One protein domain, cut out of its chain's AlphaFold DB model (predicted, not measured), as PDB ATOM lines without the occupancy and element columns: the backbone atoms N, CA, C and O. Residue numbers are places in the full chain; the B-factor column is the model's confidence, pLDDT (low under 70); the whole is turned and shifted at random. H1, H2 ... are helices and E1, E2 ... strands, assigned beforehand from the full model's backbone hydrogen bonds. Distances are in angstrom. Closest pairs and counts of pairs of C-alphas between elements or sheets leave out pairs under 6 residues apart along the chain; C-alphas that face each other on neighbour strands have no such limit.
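AT A GLANCE: This is residues 7 to 65 and 151 to 162 of the 180 residues of an uncharacterized protein of Massilia sp. Root335 (UniProt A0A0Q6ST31). Short helices are set round H4, which lies near the middle: H1, H2 and H3 follow one another in a U-shaped arc, and H5 lies across the open side from H2. H6 packs on H3 at one end of the long axis, and E1 runs from near H4 towards the first printed residues. You have 71 residues here, mostly helix, with six named helices and one named strand in the order H1, H2, H3, H4, E1, H5, H6. The whole is compact, with a radius of gyration of the C-alphas of 11.7 A and spans of 32 by 24 by 20 A.

IN THESE COORDINATES: Find C-alpha 11 at (11.700, 3.729, -21.026), where H1, residues 11 to 16, begins. Next come H2, residues 18 to 25, H3, residues 29 to 37 and 13.3 A long, and H4, residues 39 to 45. E1 is residues 48 to 50, and H5, residues 55 to 64, runs 14.0 A. H6, residues 153 to 160, ends at C-alpha 160 at (6.365, 27.913, -25.105).

HOW THE PARTS SIT: H1 and H2 meet only through their link. H3 and H4 form a helical hairpin and touch, closest at the C-alphas of Ala 35 and Ala 42, 5.0 A. H3 touches H6 at the C-alphas of Ala 34 and Arg 160, 5.2 A, a shallow tilt of 33 degrees, only just short of steep. E1 pairs with no named strand, but residues 7 to 8 pair parallel with its residues 49 to 50. H5 is close to but not clearly touching H1, at the C-alphas of Trp 11 and Phe 58, 6.7 A. Every O i to N i+4 pair is within hydrogen-bond range in H1, H2, H4, H5 and H6, and 4 of 5 in H3.

THE WHOLE: Look for the farthest C-alphas at Arg 12 and Gly 162, 32.5 A apart. Residues 66 to 150 are cut out, with 17.8 A between C-alphas 65 and 151. The links printed whole are tight. No printed residue is under 70 in pLDDT.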
ATOM      1  N   VAL A   7       2.701   8.957 -14.551       96.81
ATOM      2  CA  VAL A   7       4.117   8.862 -14.191       96.81
ATOM      3  C   VAL A   7       4.739   7.669 -14.907       96.81
ATOM      4  O   VAL A   7       4.299   6.541 -14.729       96.81
ATOM      5  N   LEU A   8       5.766   7.936 -15.707       96.50
ATOM      6  CA  LEU A   8       6.548   6.942 -16.428       96.50
ATOM      7  C   LEU A   8       7.669   6.429 -15.522       96.50
ATOM      8  O   LEU A   8       8.529   7.199 -15.084       96.50
ATOM      9  N   HIS A   9       7.679   5.123 -15.282       96.62
ATOM     10  CA  HIS A   9       8.657   4.431 -14.442       96.62
ATOM     11  C   HIS A   9       9.714   3.676 -15.251       96.62
ATOM     12  O   HIS A   9      10.630   3.094 -14.678       96.62
ATOM     13  N   SER A  10       9.602   3.643 -16.580       95.62
ATOM     14  CA  SER A  10      10.606   3.021 -17.443       95.62
ATOM     15  C   SER A  10      10.558   3.557 -18.870       95.62
ATOM     16  O   SER A  10       9.522   4.022 -19.349       95.62
ATOM     17  N   TRP A  11      11.667   3.413 -19.598       94.44
ATOM     18  CA  TRP A  11      11.700   3.729 -21.026       94.44
ATOM     19  C   TRP A  11      10.686   2.917 -21.840       94.44
ATOM     20  O   TRP A  11      10.074   3.431 -22.773       94.44
ATOM     21  N   ARG A  12      10.476   1.648 -21.468       94.81
ATOM     22  CA  ARG A  12       9.497   0.772 -22.120       94.81
ATOM     23  C   ARG A  12       8.083   1.335 -22.004       94.81
ATOM     24  O   ARG A  12       7.362   1.371 -22.994       94.81
ATOM     25  N   GLU A  13       7.707   1.812 -20.824       95.50
ATOM     26  CA  GLU A  13       6.401   2.434 -20.604       95.50
ATOM     27  C   GLU A  13       6.229   3.695 -21.468       95.50
ATOM     28  O   GLU A  13       5.192   3.889 -22.100       95.50
ATOM     29  N   ALA A  14       7.282   4.508 -21.613       94.06
ATOM     30  CA  ALA A  14       7.259   5.645 -22.534       94.06
ATOM     31  C   ALA A  14       7.075   5.217 -24.000       94.06
ATOM     32  O   ALA A  14       6.341   5.869 -24.746       94.06
ATOM     33  N   GLN A  15       7.703   4.112 -24.418       92.88
ATOM     34  CA  GLN A  15       7.510   3.533 -25.751       92.88
ATOM     35  C   GLN A  15       6.083   3.013 -25.951       92.88
ATOM     36  O   GLN A  15       5.525   3.185 -27.030       92.88
ATOM     37  N   GLU A  16       5.463   2.429 -24.928       95.50
ATOM     38  CA  GLU A  16       4.061   1.996 -24.973       95.50
ATOM     39  C   GLU A  16       3.104   3.199 -25.108       95.50
ATOM     40  O   GLU A  16       2.078   3.112 -25.783       95.50
ATOM     41  N   GLN A  17       3.483   4.359 -24.559       95.75
ATOM     42  CA  GLN A  17       2.717   5.610 -24.625       95.75
ATOM     43  C   GLN A  17       3.087   6.524 -25.806       95.75
ATOM     44  O   GLN A  17       2.487   7.591 -25.972       95.75
ATOM     45  N   ILE A  18       4.042   6.137 -26.658       93.81
ATOM     46  CA  ILE A  18       4.646   7.044 -27.646       93.81
ATOM     47  C   ILE A  18       3.633   7.619 -28.640       93.81
ATOM     48  O   ILE A  18       3.714   8.787 -29.018       93.81
ATOM     49  N   THR A  19       2.636   6.833 -29.046       95.00
ATOM     50  CA  THR A  19       1.585   7.281 -29.969       95.00
ATOM     51  C   THR A  19       0.691   8.335 -29.316       95.00
ATOM     52  O   THR A  19       0.399   9.356 -29.939       95.00
ATOM     53  N   THR A  20       0.329   8.143 -28.044       95.50
ATOM     54  CA  THR A  20      -0.412   9.117 -27.229       95.50
ATOM     55  C   THR A  20       0.393  10.399 -27.032       95.50
ATOM     56  O   THR A  20      -0.134  11.490 -27.257       95.50
ATOM     57  N   ILE A  21       1.672  10.276 -26.665       94.81
ATOM     58  CA  ILE A  21       2.595  11.401 -26.464       94.81
ATOM     59  C   ILE A  21       2.695  12.231 -27.746       94.81
ATOM     60  O   ILE A  21       2.422  13.432 -27.737       94.81
ATOM     61  N   LEU A  22       2.989  11.590 -28.881       93.88
ATOM     62  CA  LEU A  22       3.104  12.268 -30.171       93.88
ATOM     63  C   LEU A  22       1.788  12.896 -30.627       93.88
ATOM     64  O   LEU A  22       1.799  13.984 -31.205       93.88
ATOM     65  N   ALA A  23       0.651  12.242 -30.384       93.75
ATOM     66  CA  ALA A  23      -0.653  12.808 -30.704       93.75
ATOM     67  C   ALA A  23      -0.931  14.081 -29.892       93.75
ATOM     68  O   ALA A  23      -1.463  15.038 -30.450       93.75
ATOM     69  N   ARG A  24      -0.557  14.117 -28.605       94.88
ATOM     70  CA  ARG A  24      -0.723  15.303 -27.751       94.88
ATOM     71  C   ARG A  24       0.238  16.426 -28.142       94.88
ATOM     72  O   ARG A  24      -0.225  17.545 -28.336       94.88
ATOM     73  N   LEU A  25       1.521  16.128 -28.354       93.38
ATOM     74  CA  LEU A  25       2.508  17.126 -28.788       93.38
ATOM     75  C   LEU A  25       2.136  17.759 -30.136       93.38
ATOM     76  O   LEU A  25       2.213  18.970 -30.299       93.38
ATOM     77  N   ASN A  26       1.669  16.962 -31.103       93.19
ATOM     78  CA  ASN A  26       1.311  17.470 -32.432       93.19
ATOM     79  C   ASN A  26       0.026  18.323 -32.466       93.19
ATOM     80  O   ASN A  26      -0.274  18.891 -33.517       93.19
ATOM     81  N   ARG A  27      -0.750  18.415 -31.371       93.19
ATOM     82  CA  ARG A  27      -1.923  19.311 -31.293       93.19
ATOM     83  C   ARG A  27      -1.537  20.775 -31.102       93.19
ATOM     84  O   ARG A  27      -2.330  21.641 -31.458       93.19
ATOM     85  N   ASP A  28      -0.348  21.041 -30.568       90.44
ATOM     86  CA  ASP A  28       0.138  22.387 -30.277       90.44
ATOM     87  C   ASP A  28       1.549  22.579 -30.874       90.44
ATOM     88  O   ASP A  28       2.541  22.111 -30.310       90.44
ATOM     89  N   PRO A  29       1.669  23.272 -32.024       86.12
ATOM     90  CA  PRO A  29       2.961  23.542 -32.649       86.12
ATOM     91  C   PRO A  29       3.946  24.324 -31.765       86.12
ATOM     92  O   PRO A  29       5.153  24.121 -31.899       86.12
ATOM     93  N   ALA A  30       3.463  25.197 -30.873       87.88
ATOM     94  CA  ALA A  30       4.321  25.964 -29.969       87.88
ATOM     95  C   ALA A  30       4.894  25.066 -28.867       87.88
ATOM     96  O   ALA A  30       6.085  25.134 -28.562       87.88
ATOM     97  N   LEU A  31       4.072  24.160 -28.330       91.94
ATOM     98  CA  LEU A  31       4.532  23.129 -27.401       91.94
ATOM     99  C   LEU A  31       5.549  22.192 -28.050       91.94
ATOM    100  O   LEU A  31       6.550  21.850 -27.430       91.94
ATOM    101  N   LEU A  32       5.332  21.801 -29.306       91.75
ATOM    102  CA  LEU A  32       6.273  20.942 -30.013       91.75
ATOM    103  C   LEU A  32       7.623  21.634 -30.265       91.75
ATOM    104  O   LEU A  32       8.667  20.992 -30.165       91.75
ATOM    105  N   LEU A  33       7.624  22.940 -30.547       90.38
ATOM    106  CA  LEU A  33       8.861  23.719 -30.622       90.38
ATOM    107  C   LEU A  33       9.563  23.780 -29.256       90.38
ATOM    108  O   LEU A  33      10.771  23.568 -29.185       90.38
ATOM    109  N   ALA A  34       8.817  24.003 -28.172       92.50
ATOM    110  CA  ALA A  34       9.360  23.991 -26.813       92.50
ATOM    111  C   ALA A  34       9.907  22.606 -26.415       92.50
ATOM    112  O   ALA A  34      10.949  22.510 -25.766       92.50
ATOM    113  N   ALA A  35       9.267  21.527 -26.877       93.94
ATOM    114  CA  ALA A  35       9.713  20.154 -26.666       93.94
ATOM    115  C   ALA A  35      11.096  19.883 -27.271       93.94
ATOM    116  O   ALA A  35      11.838  19.084 -26.717       93.94
ATOM    117  N   MET A  36      11.486  20.568 -28.352       90.56
ATOM    118  CA  MET A  36      12.841  20.449 -28.911       90.56
ATOM    119  C   MET A  36      13.923  20.996 -27.972       90.56
ATOM    120  O   MET A  36      15.070  20.567 -28.049       90.56
ATOM    121  N   ALA A  37      13.568  21.948 -27.108       92.12
ATOM    122  CA  ALA A  37      14.486  22.542 -26.144       92.12
ATOM    123  C   ALA A  37      14.489  21.783 -24.811       92.12
ATOM    124  O   ALA A  37      15.545  21.615 -24.203       92.12
ATOM    125  N   ASN A  38      13.321  21.319 -24.357       95.56
ATOM    126  CA  ASN A  38      13.200  20.496 -23.158       95.56
ATOM    127  C   ASN A  38      12.039  19.482 -23.293       95.56
ATOM    128  O   ASN A  38      10.885  19.803 -22.983       95.56
ATOM    129  N   PRO A  39      12.335  18.248 -23.740       95.12
ATOM    130  CA  PRO A  39      11.343  17.187 -23.904       95.12
ATOM    131  C   PRO A  39      10.661  16.791 -22.591       95.12
ATOM    132  O   PRO A  39       9.461  16.537 -22.585       95.12
ATOM    133  N   LEU A  40      11.395  16.779 -21.472       95.19
ATOM    134  CA  LEU A  40      10.851  16.398 -20.164       95.19
ATOM    135  C   LEU A  40       9.858  17.437 -19.633       95.19
ATOM    136  O   LEU A  40       8.826  17.078 -19.068       95.19
ATOM    137  N   ALA A  41      10.122  18.727 -19.849       95.19
ATOM    138  CA  ALA A  41       9.162  19.781 -19.541       95.19
ATOM    139  C   ALA A  41       7.898  19.653 -20.405       95.19
ATOM    140  O   ALA A  41       6.794  19.695 -19.869       95.19
ATOM    141  N   ALA A  42       8.052  19.384 -21.705       95.88
ATOM    142  CA  ALA A  42       6.914  19.185 -22.598       95.88
ATOM    143  C   ALA A  42       6.063  17.953 -22.261       95.88
ATOM    144  O   ALA A  42       4.850  18.006 -22.450       95.88
ATOM    145  N   LEU A  43       6.657  16.869 -21.745       95.94
ATOM    146  CA  LEU A  43       5.898  15.722 -21.233       95.94
ATOM    147  C   LEU A  43       4.955  16.141 -20.096       95.94
ATOM    148  O   LEU A  43       3.777  15.778 -20.131       95.94
ATOM    149  N   ARG A  44       5.427  16.976 -19.160       95.50
ATOM    150  CA  ARG A  44       4.602  17.491 -18.050       95.50
ATOM    151  C   ARG A  44       3.415  18.302 -18.550       95.50
ATOM    152  O   ARG A  44       2.292  18.055 -18.115       95.50
ATOM    153  N   ASP A  45       3.636  19.165 -19.539       95.38
ATOM    154  CA  ASP A  45       2.582  19.963 -20.181       95.38
ATOM    155  C   ASP A  45       1.483  19.111 -20.835       95.38
ATOM    156  O   ASP A  45       0.323  19.522 -20.893       95.38
ATOM    157  N   ILE A  46       1.817  17.909 -21.320       95.62
ATOM    158  CA  ILE A  46       0.842  16.976 -21.903       95.62
ATOM    159  C   ILE A  46       0.342  15.912 -20.916       95.62
ATOM    160  O   ILE A  46      -0.295  14.948 -21.353       95.62
ATOM    161  N   GLY A  47       0.591  16.076 -19.614       95.69
ATOM    162  CA  GLY A  47       0.077  15.205 -18.553       95.69
ATOM    163  C   GLY A  47       0.872  13.915 -18.332       95.69
ATOM    164  O   GLY A  47       0.293  12.925 -17.886       95.69
ATOM    165  N   PHE A  48       2.161  13.908 -18.662       96.62
ATOM    166  CA  PHE A  48       3.101  12.831 -18.346       96.62
ATOM    167  C   PHE A  48       4.205  13.354 -17.427       96.62
ATOM    168  O   PHE A  48       4.705  14.450 -17.634       96.62
ATOM    169  N   ASP A  49       4.642  12.571 -16.451       95.94
ATOM    170  CA  ASP A  49       5.863  12.877 -15.695       95.94
ATOM    171  C   ASP A  49       6.816  11.686 -15.744       95.94
ATOM    172  O   ASP A  49       6.435  10.595 -16.160       95.94
ATOM    173  N   VAL A  50       8.065  11.891 -15.344       95.06
ATOM    174  CA  VAL A  50       9.077  10.836 -15.259       95.06
ATOM    175  C   VAL A  50       9.463  10.664 -13.801       95.06
ATOM    176  O   VAL A  50       9.842  11.641 -13.139       95.06
ATOM    177  N   ALA A  51       9.366   9.428 -13.313       95.00
ATOM    178  CA  ALA A  51       9.726   9.090 -11.945       95.00
ATOM    179  C   ALA A  51      11.191   9.468 -11.661       95.00
ATOM    180  O   ALA A  51      12.052   9.377 -12.543       95.00
ATOM    181  N   ALA A  52      11.474   9.928 -10.441       91.12
ATOM    182  CA  ALA A  52      12.782  10.481 -10.085       91.12
ATOM    183  C   ALA A  52      13.916   9.466 -10.300       91.12
ATOM    184  O   ALA A  52      15.003   9.835 -10.739       91.12
ATOM    185  N   GLU A  53      13.637   8.182 -10.079       90.88
ATOM    186  CA  GLU A  53      14.623   7.101 -10.133       90.88
ATOM    187  C   GLU A  53      15.101   6.806 -11.563       90.88
ATOM    188  O   GLU A  53      16.218   6.332 -11.754       90.88
ATOM    189  N   VAL A  54      14.276   7.103 -12.575       93.75
ATOM    190  CA  VAL A  54      14.590   6.857 -13.996       93.75
ATOM    191  C   VAL A  54      14.808   8.137 -14.795       93.75
ATOM    192  O   VAL A  54      15.105   8.082 -15.988       93.75
ATOM    193  N   ARG A  55      14.708   9.307 -14.155       92.88
ATOM    194  CA  ARG A  55      14.850  10.613 -14.813       92.88
ATOM    195  C   ARG A  55      16.173  10.748 -15.564       92.88
ATOM    196  O   ARG A  55      16.160  11.144 -16.727       92.88
ATOM    197  N   GLN A  56      17.282  10.348 -14.939       90.81
ATOM    198  CA  GLN A  56      18.604  10.423 -15.564       90.81
ATOM    199  C   GLN A  56      18.734   9.471 -16.765       90.81
ATOM    200  O   GLN A  56      19.326   9.827 -17.778       90.81
ATOM    201  N   GLU A  57      18.127   8.280 -16.704       92.81
ATOM    202  CA  GLU A  57      18.092   7.355 -17.849       92.81
ATOM    203  C   GLU A  57      17.311   7.955 -19.029       92.81
ATOM    204  O   GLU A  57      17.745   7.868 -20.179       92.81
ATOM    205  N   PHE A  58      16.164   8.578 -18.750       94.81
ATOM    206  CA  PHE A  58      15.356   9.253 -19.765       94.81
ATOM    207  C   PHE A  58      16.116  10.396 -20.424       94.81
ATOM    208  O   PHE A  58      16.132  10.493 -21.651       94.81
ATOM    209  N   GLU A  59      16.745  11.252 -19.620       94.00
ATOM    210  CA  GLU A  59      17.551  12.350 -20.130       94.00
ATOM    211  C   GLU A  59      18.685  11.836 -21.021       94.00
ATOM    212  O   GLU A  59      18.781  12.267 -22.173       94.00
ATOM    213  N   ASP A  60      19.458  10.855 -20.556       94.81
ATOM    214  CA  ASP A  60      20.563  10.282 -21.322       94.81
ATOM    215  C   ASP A  60      20.088   9.673 -22.648       94.81
ATOM    216  O   ASP A  60      20.689   9.896 -23.705       94.81
ATOM    217  N   ARG A  61      18.985   8.914 -22.634       95.44
ATOM    218  CA  ARG A  61      18.449   8.275 -23.846       95.44
ATOM    219  C   ARG A  61      17.927   9.288 -24.853       95.44
ATOM    220  O   ARG A  61      18.138   9.104 -26.050       95.44
ATOM    221  N   ILE A  62      17.280  10.354 -24.392       94.00
ATOM    222  CA  ILE A  62      16.777  11.417 -25.266       94.00
ATOM    223  C   ILE A  62      17.937  12.259 -25.804       94.00
ATOM    224  O   ILE A  62      17.975  12.552 -27.001       94.00
ATOM    225  N   ARG A  63      18.892  12.633 -24.943       94.06
ATOM    226  CA  ARG A  63      20.040  13.460 -25.323       94.06
ATOM    227  C   ARG A  63      20.974  12.695 -26.225       94.06
ATOM    228  O   ARG A  63      21.260  13.205 -27.296       94.06
ATOM    229  N   PHE A  64      21.421  11.498 -25.858       95.12
ATOM    230  CA  PHE A  64      22.547  10.806 -26.501       95.12
ATOM    231  C   PHE A  64      22.149   9.575 -27.327       95.12
ATOM    232  O   PHE A  64      22.879   9.190 -28.244       95.12
ATOM    233  N   GLY A  65      20.967   9.009 -27.088       93.88
ATOM    234  CA  GLY A  65      20.532   7.742 -27.680       93.88
ATOM    235  C   GLY A  65      20.969   6.529 -26.855       93.88
ATOM    236  O   GLY A  65      21.762   6.633 -25.925       93.88
ATOM    237  N   ALA A 151      17.205  22.778 -22.161       91.88
ATOM    238  CA  ALA A 151      16.977  24.161 -21.793       91.88
ATOM    239  C   ALA A 151      16.361  24.259 -20.390       91.88
ATOM    240  O   ALA A 151      15.462  23.492 -20.028       91.88
ATOM    241  N   ARG A 152      16.815  25.249 -19.618       91.25
ATOM    242  CA  ARG A 152      16.252  25.582 -18.304       91.25
ATOM    243  C   ARG A 152      14.768  25.946 -18.415       91.25
ATOM    244  O   ARG A 152      14.291  26.342 -19.480       91.25
ATOM    245  N   ALA A 153      14.048  25.841 -17.298       90.50
ATOM    246  CA  ALA A 153      12.606  26.087 -17.242       90.50
ATOM    247  C   ALA A 153      12.206  27.474 -17.777       90.50
ATOM    248  O   ALA A 153      11.247  27.584 -18.529       90.50
ATOM    249  N   ASP A 154      12.968  28.521 -17.466       91.81
ATOM    250  CA  ASP A 154      12.729  29.883 -17.954       91.81
ATOM    251  C   ASP A 154      12.866  29.998 -19.481       91.81
ATOM    252  O   ASP A 154      12.052  30.646 -20.141       91.81
ATOM    253  N   VAL A 155      13.865  29.329 -20.061       91.25
ATOM    254  CA  VAL A 155      14.074  29.296 -21.514       91.25
ATOM    255  C   VAL A 155      12.964  28.493 -22.194       91.25
ATOM    256  O   VAL A 155      12.424  28.940 -23.207       91.25
ATOM    257  N   TYR A 156      12.589  27.345 -21.624       93.88
ATOM    258  CA  TYR A 156      11.465  26.533 -22.090       93.88
ATOM    259  C   TYR A 156      10.157  27.338 -22.113       93.88
ATOM    260  O   TYR A 156       9.501  27.406 -23.152       93.88
ATOM    261  N   GLU A 157       9.821  28.014 -21.011       93.88
ATOM    262  CA  GLU A 157       8.612  28.833 -20.880       93.88
ATOM    263  C   GLU A 157       8.571  29.976 -21.900       93.88
ATOM    264  O   GLU A 157       7.541  30.225 -22.529       93.88
ATOM    265  N   ARG A 158       9.706  30.644 -22.133       92.56
ATOM    266  CA  ARG A 158       9.802  31.684 -23.165       92.56
ATOM    267  C   ARG A 158       9.519  31.138 -24.562       92.56
ATOM    268  O   ARG A 158       8.780  31.768 -25.318       92.56
ATOM    269  N   ILE A 159      10.072  29.971 -24.914       91.06
ATOM    270  CA  ILE A 159       9.785  29.308 -26.202       91.06
ATOM    271  C   ILE A 159       8.301  28.945 -26.279       91.06
ATOM    272  O   ILE A 159       7.641  29.246 -27.274       91.06
ATOM    273  N   ARG A 160       7.761  28.350 -25.212       91.25
ATOM    274  CA  ARG A 160       6.365  27.913 -25.105       91.25
ATOM    275  C   ARG A 160       5.365  29.051 -25.326       91.25
ATOM    276  O   ARG A 160       4.315  28.816 -25.930       91.25
ATOM    277  N   ARG A 161       5.698  30.262 -24.864       90.75
ATOM    278  CA  ARG A 161       4.902  31.497 -25.011       90.75
ATOM    279  C   ARG A 161       5.133  32.235 -26.331       90.75
ATOM    280  O   ARG A 161       4.428  33.198 -26.617       90.75
ATOM    281  N   GLY A 162       6.100  31.802 -27.142       85.81
ATOM    282  CA  GLY A 162       6.477  32.482 -28.385       85.81
ATOM    283  C   GLY A 162       7.294  33.762 -28.174       85.81
ATOM    284  O   GLY A 162       7.412  34.576 -29.087       85.81
TER     285      GLY A 162